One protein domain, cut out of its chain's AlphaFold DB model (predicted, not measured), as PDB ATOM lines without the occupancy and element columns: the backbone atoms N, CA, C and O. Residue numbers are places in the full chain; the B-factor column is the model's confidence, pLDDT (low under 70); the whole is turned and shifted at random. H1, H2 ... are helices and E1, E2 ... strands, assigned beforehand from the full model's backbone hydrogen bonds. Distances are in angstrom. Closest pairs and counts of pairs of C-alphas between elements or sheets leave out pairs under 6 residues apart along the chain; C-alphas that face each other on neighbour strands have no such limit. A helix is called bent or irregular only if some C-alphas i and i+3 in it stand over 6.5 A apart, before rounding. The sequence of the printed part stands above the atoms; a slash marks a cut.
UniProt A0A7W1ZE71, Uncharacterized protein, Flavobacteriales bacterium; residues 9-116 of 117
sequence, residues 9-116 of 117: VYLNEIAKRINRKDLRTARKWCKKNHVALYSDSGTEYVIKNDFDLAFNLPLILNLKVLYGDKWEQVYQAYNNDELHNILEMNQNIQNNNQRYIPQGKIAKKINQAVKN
ATOM      1  N   VAL A   9     -15.891 -41.396 -29.415       96.69
ATOM      2  CA  VAL A   9     -17.277 -41.888 -29.440       96.69
ATOM      3  C   VAL A   9     -17.489 -42.645 -30.742       96.69
ATOM      4  O   VAL A   9     -17.273 -42.110 -31.830       96.69
ATOM      5  N   TYR A  10     -17.895 -43.905 -30.641       96.25
ATOM      6  CA  TYR A  10     -18.074 -44.769 -31.805       96.25
ATOM      7  C   TYR A  10     -19.438 -44.563 -32.465       96.25
ATOM      8  O   TYR A  10     -20.420 -44.160 -31.840       96.25
ATOM      9  N   LEU A  11     -19.523 -44.869 -33.760       95.50
ATOM     10  CA  LEU A  11     -20.714 -44.594 -34.569       95.50
ATOM     11  C   LEU A  11     -22.001 -45.271 -34.047       95.50
ATOM     12  O   LEU A  11     -23.099 -44.733 -34.203       95.50
ATOM     13  N   ASN A  12     -21.875 -46.437 -33.412       94.19
ATOM     14  CA  ASN A  12     -22.975 -47.147 -32.751       94.19
ATOM     15  C   ASN A  12     -23.511 -46.395 -31.520       94.19
ATOM     16  O   ASN A  12     -24.722 -46.365 -31.299       94.19
ATOM     17  N   GLU A  13     -22.637 -45.774 -30.732       95.88
ATOM     18  CA  GLU A  13     -23.006 -44.928 -29.599       95.88
ATOM     19  C   GLU A  13     -23.649 -43.633 -30.080       95.88
ATOM     20  O   GLU A  13     -24.703 -43.256 -29.569       95.88
ATOM     21  N   ILE A  14     -23.075 -43.007 -31.114       96.50
ATOM     22  CA  ILE A  14     -23.658 -41.826 -31.758       96.50
ATOM     23  C   ILE A  14     -25.095 -42.134 -32.171       96.50
ATOM     24  O   ILE A  14     -26.001 -41.411 -31.768       96.50
ATOM     25  N   ALA A  15     -25.318 -43.228 -32.909       96.50
ATOM     26  CA  ALA A  15     -26.642 -43.630 -33.377       96.50
ATOM     27  C   ALA A  15     -27.664 -43.719 -32.229       96.50
ATOM     28  O   ALA A  15     -28.763 -43.180 -32.355       96.50
ATOM     29  N   LYS A  16     -27.284 -44.302 -31.083       96.06
ATOM     30  CA  LYS A  16     -28.133 -44.348 -29.882       96.06
ATOM     31  C   LYS A  16     -28.431 -42.948 -29.338       96.06
ATOM     32  O   LYS A  16     -29.597 -42.632 -29.116       96.06
ATOM     33  N   ARG A  17     -27.409 -42.098 -29.175       95.69
ATOM     34  CA  ARG A  17     -27.550 -40.734 -28.627       95.69
ATOM     35  C   ARG A  17     -28.427 -39.833 -29.498       95.69
ATOM     36  O   ARG A  17     -29.233 -39.075 -28.974       95.69
ATOM     37  N   ILE A  18     -28.338 -39.953 -30.825       95.25
ATOM     38  CA  ILE A  18     -29.184 -39.192 -31.764       95.25
ATOM     39  C   ILE A  18     -30.525 -39.883 -32.076       95.25
ATOM     40  O   ILE A  18     -31.234 -39.463 -32.995       95.25
ATOM     41  N   ASN A  19     -30.863 -40.952 -31.346       94.50
ATOM     42  CA  ASN A  19     -32.073 -41.757 -31.511       94.50
ATOM     43  C   ASN A  19     -32.293 -42.238 -32.963       94.50
ATOM     44  O   ASN A  19     -33.319 -41.986 -33.610       94.50
ATOM     45  N   ARG A  20     -31.280 -42.909 -33.515       92.69
ATOM     46  CA  ARG A  20     -31.281 -43.507 -34.853       92.69
ATOM     47  C   ARG A  20     -30.903 -44.982 -34.782       92.69
ATOM     48  O   ARG A  20     -29.999 -45.375 -34.057       92.69
ATOM     49  N   LYS A  21     -31.584 -45.798 -35.590       89.62
ATOM     50  CA  LYS A  21     -31.344 -47.251 -35.661       89.62
ATOM     51  C   LYS A  21     -30.205 -47.633 -36.615       89.62
ATOM     52  O   LYS A  21     -29.584 -48.668 -36.423       89.62
ATOM     53  N   ASP A  22     -29.943 -46.819 -37.639       93.94
ATOM     54  CA  ASP A  22     -29.006 -47.141 -38.724       93.94
ATOM     55  C   ASP A  22     -27.724 -46.292 -38.649       93.94
ATOM     56  O   ASP A  22     -27.773 -45.057 -38.651       93.94
ATOM     57  N   LEU A  23     -26.563 -46.951 -38.680       94.50
ATOM     58  CA  LEU A  23     -25.240 -46.322 -38.723       94.50
ATOM     59  C   LEU A  23     -25.059 -45.387 -39.928       94.50
ATOM     60  O   LEU A  23     -24.404 -44.350 -39.818       94.50
ATOM     61  N   ARG A  24     -25.685 -45.682 -41.075       95.44
ATOM     62  CA  ARG A  24     -25.645 -44.795 -42.252       95.44
ATOM     63  C   ARG A  24     -26.259 -43.434 -41.939       95.44
ATOM     64  O   ARG A  24     -25.763 -42.409 -42.407       95.44
ATOM     65  N   THR A  25     -27.323 -43.411 -41.136       95.88
ATOM     66  CA  THR A  25     -27.958 -42.158 -40.710       95.88
ATOM     67  C   THR A  25     -27.105 -41.404 -39.692       95.88
ATOM     68  O   THR A  25     -27.035 -40.179 -39.777       95.88
ATOM     69  N   ALA A  26     -26.372 -42.109 -38.823       96.50
ATOM     70  CA  ALA A  26     -25.391 -41.497 -37.928       96.50
ATOM     71  C   ALA A  26     -24.233 -40.840 -38.700       96.50
ATOM     72  O   ALA A  26     -23.894 -39.693 -38.412       96.50
ATOM     73  N   ARG A  27     -23.699 -41.473 -39.759       96.88
ATOM     74  CA  ARG A  27     -22.681 -40.827 -40.617       96.88
ATOM     75  C   ARG A  27     -23.201 -39.571 -41.297       96.88
ATOM     76  O   ARG A  27     -22.522 -38.548 -41.321       96.88
ATOM     77  N   LYS A  28     -24.415 -39.644 -41.860       97.62
ATOM     78  CA  LYS A  28     -25.063 -38.482 -42.486       97.62
ATOM     79  C   LYS A  28     -25.232 -37.346 -41.481       97.62
ATOM     80  O   LYS A  28     -25.009 -36.195 -41.843       97.62
ATOM     81  N   TRP A  29     -25.592 -37.668 -40.240       97.62
ATOM     82  CA  TRP A  29     -25.682 -36.687 -39.165       97.62
ATOM     83  C   TRP A  29     -24.319 -36.054 -38.865       97.62
ATOM     84  O   TRP A  29     -24.237 -34.831 -38.849       97.62
ATOM     85  N   CYS A  30     -23.247 -36.842 -38.730       97.31
ATOM     86  CA  CYS A  30     -21.899 -36.307 -38.487       97.31
ATOM     87  C   CYS A  30     -21.472 -35.352 -39.608       97.31
ATOM     88  O   CYS A  30     -21.108 -34.210 -39.345       97.31
ATOM     89  N   LYS A  31     -21.639 -35.766 -40.873       97.19
ATOM     90  CA  LYS A  31     -21.324 -34.932 -42.042       97.19
ATOM     91  C   LYS A  31     -22.135 -33.633 -42.072       97.19
ATOM     92  O   LYS A  31     -21.584 -32.581 -42.377       97.19
ATOM     93  N   LYS A  32     -23.436 -33.702 -41.767       97.38
ATOM     94  CA  LYS A  32     -24.325 -32.528 -41.736       97.38
ATOM     95  C   LYS A  32     -23.920 -31.527 -40.650       97.38
ATOM     96  O   LYS A  32     -24.079 -30.334 -40.862       97.38
ATOM     97  N   ASN A  33     -23.431 -32.010 -39.511       96.94
ATOM     98  CA  ASN A  33     -23.050 -31.178 -38.368       96.94
ATOM     99  C   ASN A  33     -21.537 -30.924 -38.291       96.94
ATOM    100  O   ASN A  33     -21.041 -30.540 -37.239       96.94
ATOM    101  N   HIS A  34     -20.807 -31.138 -39.392       96.75
ATOM    102  CA  HIS A  34     -19.366 -30.883 -39.489       96.75
ATOM    103  C   HIS A  34     -18.505 -31.630 -38.450       96.75
ATOM    104  O   HIS A  34     -17.429 -31.166 -38.089       96.75
ATOM    105  N   VAL A  35     -18.946 -32.810 -38.008       97.69
ATOM    106  CA  VAL A  35     -18.176 -33.679 -37.108       97.69
ATOM    107  C   VAL A  35     -17.300 -34.613 -37.940       97.69
ATOM    108  O   VAL A  35     -17.808 -35.386 -38.760       97.69
ATOM    109  N   ALA A  36     -15.984 -34.537 -37.734       97.25
ATOM    110  CA  ALA A  36     -15.013 -35.362 -38.442       97.25
ATOM    111  C   ALA A  36     -15.118 -36.834 -38.016       97.25
ATOM    112  O   ALA A  36     -15.082 -37.157 -36.828       97.25
ATOM    113  N   LEU A  37     -15.235 -37.722 -39.005       96.94
ATOM    114  CA  LEU A  37     -15.196 -39.169 -38.813       96.94
ATOM    115  C   LEU A  37     -13.777 -39.675 -39.049       96.94
ATOM    116  O   LEU A  37     -13.182 -39.417 -40.095       96.94
ATOM    117  N   TYR A  38     -13.282 -40.437 -38.087       96.06
ATOM    118  CA  TYR A  38     -12.013 -41.142 -38.136       96.06
ATOM    119  C   TYR A  38     -12.275 -42.644 -38.190       96.06
ATOM    120  O   TYR A  38     -13.321 -43.123 -37.746       96.06
ATOM    121  N   SER A  39     -11.317 -43.394 -38.724       93.94
ATOM    122  CA  SER A  39     -11.388 -44.850 -38.788       93.94
ATOM    123  C   SER A  39     -10.121 -45.470 -38.227       93.94
ATOM    124  O   SER A  39      -9.025 -45.107 -38.651       93.94
ATOM    125  N   ASP A  40     -10.281 -46.444 -37.340       88.44
ATOM    126  CA  ASP A  40      -9.195 -47.278 -36.835       88.44
ATOM    127  C   ASP A  40      -9.640 -48.739 -36.902       88.44
ATOM    128  O   ASP A  40     -10.684 -49.115 -36.359       88.44
ATOM    129  N   SER A  41      -8.877 -49.545 -37.642       85.94
ATOM    130  CA  SER A  41      -9.053 -50.999 -37.717       85.94
ATOM    131  C   SER A  41     -10.488 -51.445 -38.057       85.94
ATOM    132  O   SER A  41     -11.015 -52.403 -37.500       85.94
ATOM    133  N   GLY A  42     -11.145 -50.724 -38.974       84.81
ATOM    134  CA  GLY A  42     -12.504 -51.030 -39.439       84.81
ATOM    135  C   GLY A  42     -13.636 -50.468 -38.574       84.81
ATOM    136  O   GLY A  42     -14.804 -50.641 -38.922       84.81
ATOM    137  N   THR A  43     -13.319 -49.758 -37.488       91.00
ATOM    138  CA  THR A  43     -14.308 -49.052 -36.663       91.00
ATOM    139  C   THR A  43     -14.264 -47.550 -36.910       91.00
ATOM    140  O   THR A  43     -13.195 -46.947 -36.966       91.00
ATOM    141  N   GLU A  44     -15.441 -46.944 -37.075       95.69
ATOM    142  CA  GLU A  44     -15.588 -45.499 -37.252       95.69
ATOM    143  C   GLU A  44     -15.905 -44.829 -35.911       95.69
ATOM    144  O   GLU A  44     -16.798 -45.268 -35.173       95.69
ATOM    145  N   TYR A  45     -15.197 -43.743 -35.620       96.44
ATOM    146  CA  TYR A  45     -15.370 -42.953 -34.408       96.44
ATOM    147  C   TYR A  45     -15.216 -41.460 -34.690       96.44
ATOM    148  O   TYR A  45     -14.731 -41.037 -35.738       96.44
ATOM    149  N   VAL A  46     -15.631 -40.656 -33.723       97.56
ATOM    150  CA  VAL A  46     -15.429 -39.207 -33.688       97.56
ATOM    151  C   VAL A  46     -14.737 -38.842 -32.379       97.56
ATOM    152  O   VAL A  46     -14.745 -39.625 -31.423       97.56
ATOM    153  N   ILE A  47     -14.151 -37.651 -32.314       97.19
ATOM    154  CA  ILE A  47     -13.675 -37.103 -31.044       97.19
ATOM    155  C   ILE A  47     -14.884 -36.678 -30.210       97.19
ATOM    156  O   ILE A  47     -15.783 -36.004 -30.716       97.19
ATOM    157  N   LYS A  48     -14.915 -37.074 -28.934       96.56
ATOM    158  CA  LYS A  48     -16.062 -36.825 -28.051       96.56
ATOM    159  C   LYS A  48     -16.427 -35.349 -27.959       96.56
ATOM    160  O   LYS A  48     -17.589 -35.018 -28.137       96.56
ATOM    161  N   ASN A  49     -15.444 -34.477 -27.752       95.50
ATOM    162  CA  ASN A  49     -15.693 -33.042 -27.608       95.50
ATOM    163  C   ASN A  49     -16.332 -32.433 -28.865       95.50
ATOM    164  O   ASN A  49     -17.245 -31.620 -28.745       95.50
ATOM    165  N   ASP A  50     -15.905 -32.862 -30.057       97.06
ATOM    166  CA  ASP A  50     -16.485 -32.397 -31.324       97.06
ATOM    167  C   ASP A  50     -17.942 -32.854 -31.457       97.06
ATOM    168  O   ASP A  50     -18.814 -32.087 -31.872       97.06
ATOM    169  N   PHE A  51     -18.220 -34.104 -31.075       97.69
ATOM    170  CA  PHE A  51     -19.578 -34.636 -31.057       97.69
ATOM    171  C   PHE A  51     -20.465 -33.918 -30.043       97.69
ATOM    172  O   PHE A  51     -21.550 -33.478 -30.410       97.69
ATOM    173  N   ASP A  52     -20.012 -33.786 -28.797       96.25
ATOM    174  CA  ASP A  52     -20.782 -33.173 -27.717       96.25
ATOM    175  C   ASP A  52     -21.070 -31.698 -28.036       96.25
ATOM    176  O   ASP A  52     -22.196 -31.240 -27.849       96.25
ATOM    177  N   LEU A  53     -20.109 -30.967 -28.615       96.19
ATOM    178  CA  LEU A  53     -20.342 -29.606 -29.101       96.19
ATOM    179  C   LEU A  53     -21.434 -29.577 -30.174       96.19
ATOM    180  O   LEU A  53     -22.395 -28.822 -30.043       96.19
ATOM    181  N   ALA A  54     -21.316 -30.398 -31.221       97.75
ATOM    182  CA  ALA A  54     -22.289 -30.437 -32.311       97.75
ATOM    183  C   ALA A  54     -23.685 -30.884 -31.843       97.75
ATOM    184  O   ALA A  54     -24.699 -30.370 -32.314       97.75
ATOM    185  N   PHE A  55     -23.740 -31.832 -30.908       96.94
ATOM    186  CA  PHE A  55     -24.972 -32.361 -30.334       96.94
ATOM    187  C   PHE A  55     -25.689 -31.317 -29.472       96.94
ATOM    188  O   PHE A  55     -26.902 -31.149 -29.597       96.94
ATOM    189  N   ASN A  56     -24.937 -30.571 -28.660       96.44
ATOM    190  CA  ASN A  56     -25.474 -29.550 -27.760       96.44
ATOM    191  C   ASN A  56     -25.664 -28.182 -28.428       96.44
ATOM    192  O   ASN A  56     -26.343 -27.316 -27.875       96.44
ATOM    193  N   LEU A  57     -25.114 -27.967 -29.629       95.94
ATOM    194  CA  LEU A  57     -25.170 -26.685 -30.330       95.94
ATOM    195  C   LEU A  57     -26.594 -26.111 -30.473       95.94
ATOM    196  O   LEU A  57     -26.755 -24.918 -30.216       95.94
ATOM    197  N   PRO A  58     -27.643 -26.890 -30.818       95.19
ATOM    198  CA  PRO A  58     -29.005 -26.357 -30.885       95.19
ATOM    199  C   PRO A  58     -29.493 -25.786 -29.548       95.19
ATOM    200  O   PRO A  58     -30.115 -24.723 -29.529       95.19
ATOM    201  N   LEU A  59     -29.177 -26.456 -28.432       94.00
ATOM    202  CA  LEU A  59     -29.491 -25.964 -27.091       94.00
ATOM    203  C   LEU A  59     -28.702 -24.685 -26.802       94.00
ATOM    204  O   LEU A  59     -29.300 -23.676 -26.448       94.00
ATOM    205  N   ILE A  60     -27.386 -24.696 -27.024       95.19
ATOM    206  CA  ILE A  60     -26.507 -23.539 -26.796       95.19
ATOM    207  C   ILE A  60     -26.993 -22.309 -27.571       95.19
ATOM    208  O   ILE A  60     -27.055 -21.215 -27.014       95.19
ATOM    209  N   LEU A  61     -27.363 -22.468 -28.845       95.00
ATOM    210  CA  LEU A  61     -27.880 -21.371 -29.665       95.00
ATOM    211  C   LEU A  61     -29.194 -20.817 -29.108       95.00
ATOM    212  O   LEU A  61     -29.358 -19.602 -29.043       95.00
ATOM    213  N   ASN A  62     -30.098 -21.687 -28.656       93.38
ATOM    214  CA  ASN A  62     -31.338 -21.251 -28.020       93.38
ATOM    215  C   ASN A  62     -31.065 -20.496 -26.707       93.38
ATOM    216  O   ASN A  62     -31.610 -19.419 -26.479       93.38
ATOM    217  N   LEU A  63     -30.152 -21.002 -25.873       91.75
ATOM    218  CA  LEU A  63     -29.762 -20.336 -24.631       91.75
ATOM    219  C   LEU A  63     -29.115 -18.970 -24.893       91.75
ATOM    220  O   LEU A  63     -29.411 -18.009 -24.190       91.75
ATOM    221  N   LYS A  64     -28.291 -18.840 -25.937       93.44
ATOM    222  CA  LYS A  64     -27.723 -17.545 -26.347       93.44
ATOM    223  C   LYS A  64     -28.801 -16.526 -26.704       93.44
ATOM    224  O   LYS A  64     -28.680 -15.363 -26.333       93.44
ATOM    225  N   VAL A  65     -29.859 -16.962 -27.387       91.12
ATOM    226  CA  VAL A  65     -30.996 -16.096 -27.732       91.12
ATOM    227  C   VAL A  65     -31.788 -15.691 -26.487       91.12
ATOM    228  O   VAL A  65     -32.167 -14.530 -26.359       91.12
ATOM    229  N   LEU A  66     -32.030 -16.625 -25.564       88.12
ATOM    230  CA  LEU A  66     -32.886 -16.395 -24.396       88.12
ATOM    231  C   LEU A  66     -32.194 -15.632 -23.258       88.12
ATOM    232  O   LEU A  66     -32.821 -14.789 -22.619       88.12
ATOM    233  N   TYR A  67     -30.920 -15.927 -22.993       87.06
ATOM    234  CA  TYR A  67     -30.202 -15.461 -21.801       87.06
ATOM    235  C   TYR A  67     -29.078 -14.463 -22.114       87.06
ATOM    236  O   TYR A  67     -28.458 -13.945 -21.182       87.06
ATOM    237  N   GLY A  68     -28.811 -14.177 -23.397       88.94
ATOM    238  CA  GLY A  68     -27.726 -13.285 -23.810       88.94
ATOM    239  C   GLY A  68     -26.403 -13.734 -23.196       88.94
ATOM    240  O   GLY A  68     -26.103 -14.922 -23.211       88.94
ATOM    241  N   ASP A  69     -25.661 -12.819 -22.573       90.00
ATOM    242  CA  ASP A  69     -24.346 -13.079 -21.960       90.00
ATOM    243  C   ASP A  69     -24.355 -14.141 -20.844       90.00
ATOM    244  O   ASP A  69     -23.314 -14.705 -20.519       90.00
ATOM    245  N   LYS A  70     -25.522 -14.454 -20.263       90.06
ATOM    246  CA  LYS A  70     -25.655 -15.443 -19.178       90.06
ATOM    247  C   LYS A  70     -25.870 -16.877 -19.667       90.06
ATOM    248  O   LYS A  70     -26.010 -17.778 -18.843       90.06
ATOM    249  N   TRP A  71     -25.904 -17.105 -20.981       92.69
ATOM    250  CA  TRP A  71     -26.188 -18.420 -21.568       92.69
ATOM    251  C   TRP A  71     -25.274 -19.536 -21.042       92.69
ATOM    252  O   TRP A  71     -25.726 -20.667 -20.879       92.69
ATOM    253  N   GLU A  72     -24.009 -19.221 -20.757       93.44
ATOM    254  CA  GLU A  72     -23.019 -20.193 -20.288       93.44
ATOM    255  C   GLU A  72     -23.349 -20.714 -18.883       93.44
ATOM    256  O   GLU A  72     -23.302 -21.918 -18.654       93.44
ATOM    257  N   GLN A  73     -23.769 -19.829 -17.972       91.81
ATOM    258  CA  GLN A  73     -24.166 -20.200 -16.605       91.81
ATOM    259  C   GLN A  73     -25.373 -21.142 -16.626       91.81
ATOM    260  O   GLN A  73     -25.419 -22.136 -15.906       91.81
ATOM    261  N   VAL A  74     -26.331 -20.862 -17.508       90.94
ATOM    262  CA  VAL A  74     -27.524 -21.696 -17.679       90.94
ATOM    263  C   VAL A  74     -27.148 -23.048 -18.280       90.94
ATOM    264  O   VAL A  74     -27.632 -24.080 -17.826       90.94
ATOM    265  N   TYR A  75     -26.259 -23.068 -19.274       93.38
ATOM    266  CA  TYR A  75     -25.774 -24.311 -19.872       93.38
ATOM    267  C   TYR A  75     -25.009 -25.186 -18.862       93.38
ATOM    268  O   TYR A  75     -25.178 -26.403 -18.858       93.38
ATOM    269  N   GLN A  76     -24.217 -24.586 -17.969       93.31
ATOM    270  CA  GLN A  76     -23.576 -25.308 -16.864       93.31
ATOM    271  C   GLN A  76     -24.612 -25.919 -15.913       93.31
ATOM    272  O   GLN A  76     -24.497 -27.096 -15.582       93.31
ATOM    273  N   ALA A  77     -25.665 -25.175 -15.562       91.94
ATOM    274  CA  ALA A  77     -26.755 -25.703 -14.742       91.94
ATOM    275  C   ALA A  77     -27.479 -26.887 -15.416       91.94
ATOM    276  O   ALA A  77     -27.826 -27.851 -14.737       91.94
ATOM    277  N   TYR A  78     -27.648 -26.869 -16.748       89.81
ATOM    278  CA  TYR A  78     -28.164 -28.023 -17.503       89.81
ATOM    279  C   TYR A  78     -27.262 -29.253 -17.367       89.81
ATOM    280  O   TYR A  78     -27.765 -30.350 -17.153       89.81
ATOM    281  N   ASN A  79     -25.942 -29.083 -17.486       89.94
ATOM    282  CA  ASN A  79     -24.995 -30.199 -17.401       89.94
ATOM    283  C   ASN A  79     -24.852 -30.768 -15.982       89.94
ATOM    284  O   ASN A  79     -24.470 -31.925 -15.835       89.94
ATOM    285  N   ASN A  80     -25.149 -29.962 -14.961       92.25
ATOM    286  CA  ASN A  80     -25.083 -30.355 -13.553       92.25
ATOM    287  C   ASN A  80     -26.433 -30.861 -13.001       92.25
ATOM    288  O   ASN A  80     -26.538 -31.105 -11.802       92.25
ATOM    289  N   ASP A  81     -27.470 -30.987 -13.841       88.25
ATOM    290  CA  ASP A  81     -28.848 -31.325 -13.440       88.25
ATOM    291  C   ASP A  81     -29.461 -30.354 -12.399       88.25
ATOM    292  O   ASP A  81     -30.378 -30.682 -11.640       88.25
ATOM    293  N   GLU A  82     -29.010 -29.099 -12.388       91.00
ATOM    294  CA  GLU A  82     -29.449 -28.055 -11.458       91.00
ATOM    295  C   GLU A  82     -30.709 -27.328 -11.968       91.00
ATOM    296  O   GLU A  82     -30.731 -26.117 -12.199       91.00
ATOM    297  N   LEU A  83     -31.805 -28.072 -12.151       84.94
ATOM    298  CA  LEU A  83     -33.046 -27.544 -12.747       84.94
ATOM    299  C   LEU A  83     -33.659 -26.361 -11.976       84.94
ATOM    300  O   LEU A  83     -34.267 -25.476 -12.580       84.94
ATOM    301  N   HIS A  84     -33.488 -26.324 -10.653       83.00
ATOM    302  CA  HIS A  84     -33.953 -25.225  -9.803       83.00
ATOM    303  C   HIS A  84     -33.262 -23.899 -10.164       83.00
ATOM    304  O   HIS A  84     -33.940 -22.885 -10.328       83.00
ATOM    305  N   ASN A  85     -31.952 -23.930 -10.424       83.31
ATOM    306  CA  ASN A  85     -31.184 -22.756 -10.838       83.31
ATOM    307  C   ASN A  85     -31.678 -22.213 -12.188       83.31
ATOM    308  O   ASN A  85     -31.826 -21.004 -12.366       83.31
ATOM    309  N   ILE A  86     -32.028 -23.100 -13.126       84.25
ATOM    310  CA  ILE A  86     -32.584 -22.709 -14.432       84.25
ATOM    311  C   ILE A  86     -33.944 -22.006 -14.268       84.25
ATOM    312  O   ILE A  86     -34.219 -21.008 -14.944       84.25
ATOM    313  N   LEU A  87     -34.805 -22.498 -13.369       83.44
ATOM    314  CA  LEU A  87     -36.118 -21.900 -13.098       83.44
ATOM    315  C   LEU A  87     -35.999 -20.486 -12.517       83.44
ATOM    316  O   LEU A  87     -36.679 -19.572 -12.989       83.44
ATOM    317  N   GLU A  88     -35.112 -20.282 -11.546       82.75
ATOM    318  CA  GLU A  88     -34.885 -18.966 -10.937       82.75
ATOM    319  C   GLU A  88     -34.310 -17.959 -11.945       82.75
ATOM    320  O   GLU A  88     -34.761 -16.812 -12.035       82.75
ATOM    321  N   MET A  89     -33.351 -18.388 -12.773       79.81
ATOM    322  CA  MET A  89     -32.774 -17.546 -13.827       79.81
ATOM    323  C   MET A  89     -33.829 -17.095 -14.851       79.81
ATOM    324  O   MET A  89     -33.807 -15.941 -15.288       79.81
ATOM    325  N   ASN A  90     -34.785 -17.963 -15.191       77.69
ATOM    326  CA  ASN A  90     -35.897 -17.638 -16.088       77.69
ATOM    327  C   ASN A  90     -36.807 -16.531 -15.550       77.69
ATOM    328  O   ASN A  90     -37.151 -15.598 -16.282       77.69
ATOM    329  N   GLN A  91     -37.180 -16.606 -14.271       72.56
ATOM    330  CA  GLN A  91     -38.039 -15.602 -13.637       72.56
ATOM    331  C   GLN A  91     -37.372 -14.218 -13.637       72.56
ATOM    332  O   GLN A  91     -38.006 -13.209 -13.955       72.56
ATOM    333  N   ASN A  92     -36.063 -14.168 -13.388       66.25
ATOM    334  CA  ASN A  92     -35.295 -12.922 -13.397       66.25
ATOM    335  C   ASN A  92     -35.226 -12.246 -14.779       66.25
ATOM    336  O   ASN A  92     -35.197 -11.015 -14.862       66.25
ATOM    337  N   ILE A  93     -35.229 -13.015 -15.873       66.44
ATOM    338  CA  ILE A  93     -35.237 -12.455 -17.235       66.44
ATOM    339  C   ILE A  93     -36.594 -11.857 -17.583       66.44
ATOM    340  O   ILE A  93     -36.656 -10.744 -18.109       66.44
ATOM    341  N   GLN A  94     -37.683 -12.558 -17.260       60.78
ATOM    342  CA  GLN A  94     -39.031 -12.046 -17.509       60.78
ATOM    343  C   GLN A  94     -39.268 -10.724 -16.765       60.78
ATOM    344  O   GLN A  94     -39.757  -9.766 -17.363       60.78
ATOM    345  N   ASN A  95     -38.811 -10.630 -15.515       58.91
ATOM    346  CA  ASN A  95     -38.935  -9.415 -14.708       58.91
ATOM    347  C   ASN A  95     -38.130  -8.228 -15.274       58.91
ATOM    348  O   ASN A  95     -38.597  -7.090 -15.225       58.91
ATOM    349  N   ASN A  96     -36.951  -8.465 -15.861       58.34
ATOM    350  CA  ASN A  96     -36.155  -7.399 -16.488       58.34
ATOM    351  C   ASN A  96     -36.762  -6.888 -17.803       58.34
ATOM    352  O   ASN A  96     -36.708  -5.687 -18.074       58.34
ATOM    353  N   ASN A  97     -37.380  -7.767 -18.594       56.00
ATOM    354  CA  ASN A  97     -38.042  -7.388 -19.847       56.00
ATOM    355  C   ASN A  97     -39.392  -6.681 -19.625       56.00
ATOM    356  O   ASN A  97     -39.900  -6.025 -20.532       56.00
ATOM    357  N   GLN A  98     -39.963  -6.764 -18.420       54.53
ATOM    358  CA  GLN A  98     -41.239  -6.143 -18.048       54.53
ATOM    359  C   GLN A  98     -41.110  -4.748 -17.415       54.53
ATOM    360  O   GLN A  98     -42.049  -4.272 -16.773       54.53
ATOM    361  N   ARG A  99     -39.999  -4.023 -17.610       55.72
ATOM    362  CA  ARG A  99     -39.982  -2.588 -17.274       55.72
ATOM    363  C   ARG A  99     -40.894  -1.828 -18.233       55.72
ATOM    364  O   ARG A  99     -40.486  -1.394 -19.305       55.72
ATOM    365  N   TYR A 100     -42.149  -1.674 -17.823       63.69
ATOM    366  CA  TYR A 100     -43.132  -0.838 -18.493       63.69
ATOM    367  C   TYR A 100     -42.588   0.589 -18.632       63.69
ATOM    368  O   TYR A 100     -42.382   1.290 -17.641       63.69
ATOM    369  N   ILE A 101     -42.357   1.023 -19.873       67.75
ATOM    370  CA  ILE A 101     -42.049   2.417 -20.189       67.75
ATOM    371  C   ILE A 101     -43.377   3.083 -20.557       67.75
ATOM    372  O   ILE A 101     -43.910   2.809 -21.636       67.75
ATOM    373  N   PRO A 102     -43.939   3.954 -19.703       66.38
ATOM    374  CA  PRO A 102     -45.183   4.635 -20.027       66.38
ATOM    375  C   PRO A 102     -45.003   5.505 -21.283       66.38
ATOM    376  O   PRO A 102     -44.215   6.447 -21.304       66.38
ATOM    377  N   GLN A 103     -45.750   5.195 -22.349       62.97
ATOM    378  CA  GLN A 103     -45.657   5.884 -23.651       62.97
ATOM    379  C   GLN A 103     -46.589   7.104 -23.778       62.97
ATOM    380  O   GLN A 103     -46.594   7.793 -24.803       62.97
ATOM    381  N   GLY A 104     -47.382   7.383 -22.739       76.12
ATOM    382  CA  GLY A 104     -48.348   8.478 -22.719       76.12
ATOM    383  C   GLY A 104     -47.705   9.866 -22.835       76.12
ATOM    384  O   GLY A 104     -46.562  10.088 -22.431       76.12
ATOM    385  N   LYS A 105     -48.472  10.840 -23.347       72.38
ATOM    386  CA  LYS A 105     -48.026  12.237 -23.539       72.38
ATOM    387  C   LYS A 105     -47.474  12.878 -22.252       72.38
ATOM    388  O   LYS A 105     -46.538  13.668 -22.322       72.38
ATOM    389  N   ILE A 106     -48.022  12.508 -21.093       74.69
ATOM    390  CA  ILE A 106     -47.597  12.994 -19.769       74.69
ATOM    391  C   ILE A 106     -46.242  12.390 -19.371       74.69
ATOM    392  O   ILE A 106     -45.338  13.110 -18.961       74.69
ATOM    393  N   ALA A 107     -46.057  11.087 -19.581       71.88
ATOM    394  CA  ALA A 107     -44.810  10.395 -19.268       71.88
ATOM    395  C   ALA A 107     -43.629  10.873 -20.131       71.88
ATOM    396  O   ALA A 107     -42.515  11.019 -19.631       71.88
ATOM    397  N   LYS A 108     -43.874  11.208 -21.408       71.62
ATOM    398  CA  LYS A 108     -42.856  11.817 -22.283       71.62
ATOM    399  C   LYS A 108     -42.355  13.169 -21.758       71.62
ATOM    400  O   LYS A 108     -41.153  13.414 -21.807       71.62
ATOM    401  N   LYS A 109     -43.247  14.007 -21.211       72.62
ATOM    402  CA  LYS A 109     -42.879  15.295 -20.594       72.62
ATOM    403  C   LYS A 109     -42.043  15.119 -19.325       72.62
ATOM    404  O   LYS A 109     -41.049  15.816 -19.160       72.62
ATOM    405  N   ILE A 110     -42.412  14.169 -18.464       70.50
ATOM    406  CA  ILE A 110     -41.686  13.888 -17.215       70.50
ATOM    407  C   ILE A 110     -40.257  13.405 -17.517       70.50
ATOM    408  O   ILE A 110     -39.300  13.918 -16.947       70.50
ATOM    409  N   ASN A 111     -40.085  12.508 -18.490       63.44
ATOM    410  CA  ASN A 111     -38.762  11.996 -18.869       63.44
ATOM    411  C   ASN A 111     -37.853  13.041 -19.546       63.44
ATOM    412  O   ASN A 111     -36.633  12.908 -19.498       63.44
ATOM    413  N   GLN A 112     -38.423  14.068 -20.185       64.62
ATOM    414  CA  GLN A 112     -37.658  15.188 -20.751       64.62
ATOM    415  C   GLN A 112     -37.233  16.198 -19.681       64.62
ATOM    416  O   GLN A 112     -36.118  16.703 -19.747       64.62
ATOM    417  N   ALA A 113     -38.078  16.454 -18.678       60.31
ATOM    418  CA  ALA A 113     -37.744  17.341 -17.564       60.31
ATOM    419  C   ALA A 113     -36.611  16.788 -16.680       60.31
ATOM    420  O   ALA A 113     -35.764  17.548 -16.231       60.31
ATOM    421  N   VAL A 114     -36.553  15.466 -16.480       59.62
ATOM    422  CA  VAL A 114     -35.510  14.810 -15.665       59.62
ATOM    423  C   VAL A 114     -34.135  14.786 -16.351       59.62
ATOM    424  O   VAL A 114     -33.128  14.666 -15.670       59.62
ATOM    425  N   LYS A 115     -34.059  14.915 -17.684       57.75
ATOM    426  CA  LYS A 115     -32.785  14.916 -18.434       57.75
ATOM    427  C   LYS A 115     -32.104  16.286 -18.542       57.75
ATOM    428  O   LYS A 115     -30.983  16.346 -19.033       57.75
ATOM    429  N   ASN A 116     -32.788  17.356 -18.143       51.56
ATOM    430  CA  ASN A 116     -32.314  18.737 -18.280       51.56
ATOM    431  C   ASN A 116     -31.892  19.372 -16.938       51.56
ATOM    432  O   ASN A 116     -31.672  20.579 -16.895       51.56
TER     433      ASN A 116
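What this domain is: This is residues 9 to 116 of the 117 residues of an uncharacterized protein of Flavobacteriales bacterium (UniProt A0A7W1ZE71). A small head, made of H1, H2 and the strand hairpin E1 and E2, stands at one end of a long zigzag of helix: H3a leads away from the head, H3b folds back, and H4 turns outward again beside H3b. Beyond this an extended link leads to H5 at the far end, where H5 lies across the long axis; residues 94 to 101 and 103 to 110 stick out. The printed part has 108 residues, with five named helices and two named strands in the order H1, H2, E1, E2, H3, H4, H5; the two-stranded sheet is antiparallel and the class is mostly helix. The whole is extended, with a radius of gyration of the C-alphas of 22.9 A and spans of 77 by 28 by 23 A.

Where its parts are: H1 is residues 11 to 17, 9.8 A long, with C-alpha 11 at (-20.714, -44.594, -34.569). H2 is residues 23 to 32, 14.1 A. E1 is residues 38 to 40, 6.9 A, and E2 residues 43 to 47, 13.2 A. H3, residues 48 to 79, was assigned as one helix by its hydrogen bonds but is bent: C-alphas 66 and 69 are 9.5 A apart. Its arms are H3a, residues 48 to 66, 26.7 A, and H3b, residues 69 to 79, 17.7 A. Both arms are irregular, with C-alphas 55 and 58 7.3 A apart and C-alphas 69 and 72 7.4 A apart; H3a has a kink of 49 degrees near residue 58. H4 is residues 83 to 97, 21.9 A. H5 is residues 105 to 116, 17.8 A, ending at C-alpha 116 (-32.314, 18.737, -18.280).

How they stand to each other: H1 and H2 touch, about perpendicular at 81 degrees; their closest C-alphas, Ala 15 and Ala 26, are 5.2 A apart. The closest C-alphas of H1 and E2, Leu 11 and Tyr 45, are 5.6 A apart. In the hairpin E1 and E2, N 38 and O 45 are within hydrogen-bond range at 2.8 A. H3a, with residues 60 to 64 alone, touches H3b at a steep tilt of 51 degrees, opposite ways; Leu 63 and Trp 71 have the closest C-alphas, 5.1 A. H3b and H4 form a helical hairpin at a shallow tilt of 21 degrees, H4 touching with residues 83 to 89 alone; the closest C-alphas, Val 74 and Ile 86, are 6.1 A apart. H5 is apart from H4. Every O i to N i+4 pair is within range in H1, H2 and H4, against 13 of 15 in H3a, 6 of 7 in H3b and 6 of 8 in H5.

The domain as a whole: The two C-alphas farthest apart, Ser 41 and Ile 106, are 76.8 A apart. The printed part has no cut and no long link. The mean pLDDT of the printed part is 86.1, and residues 92 to 103 and 111 to 116 are under 70.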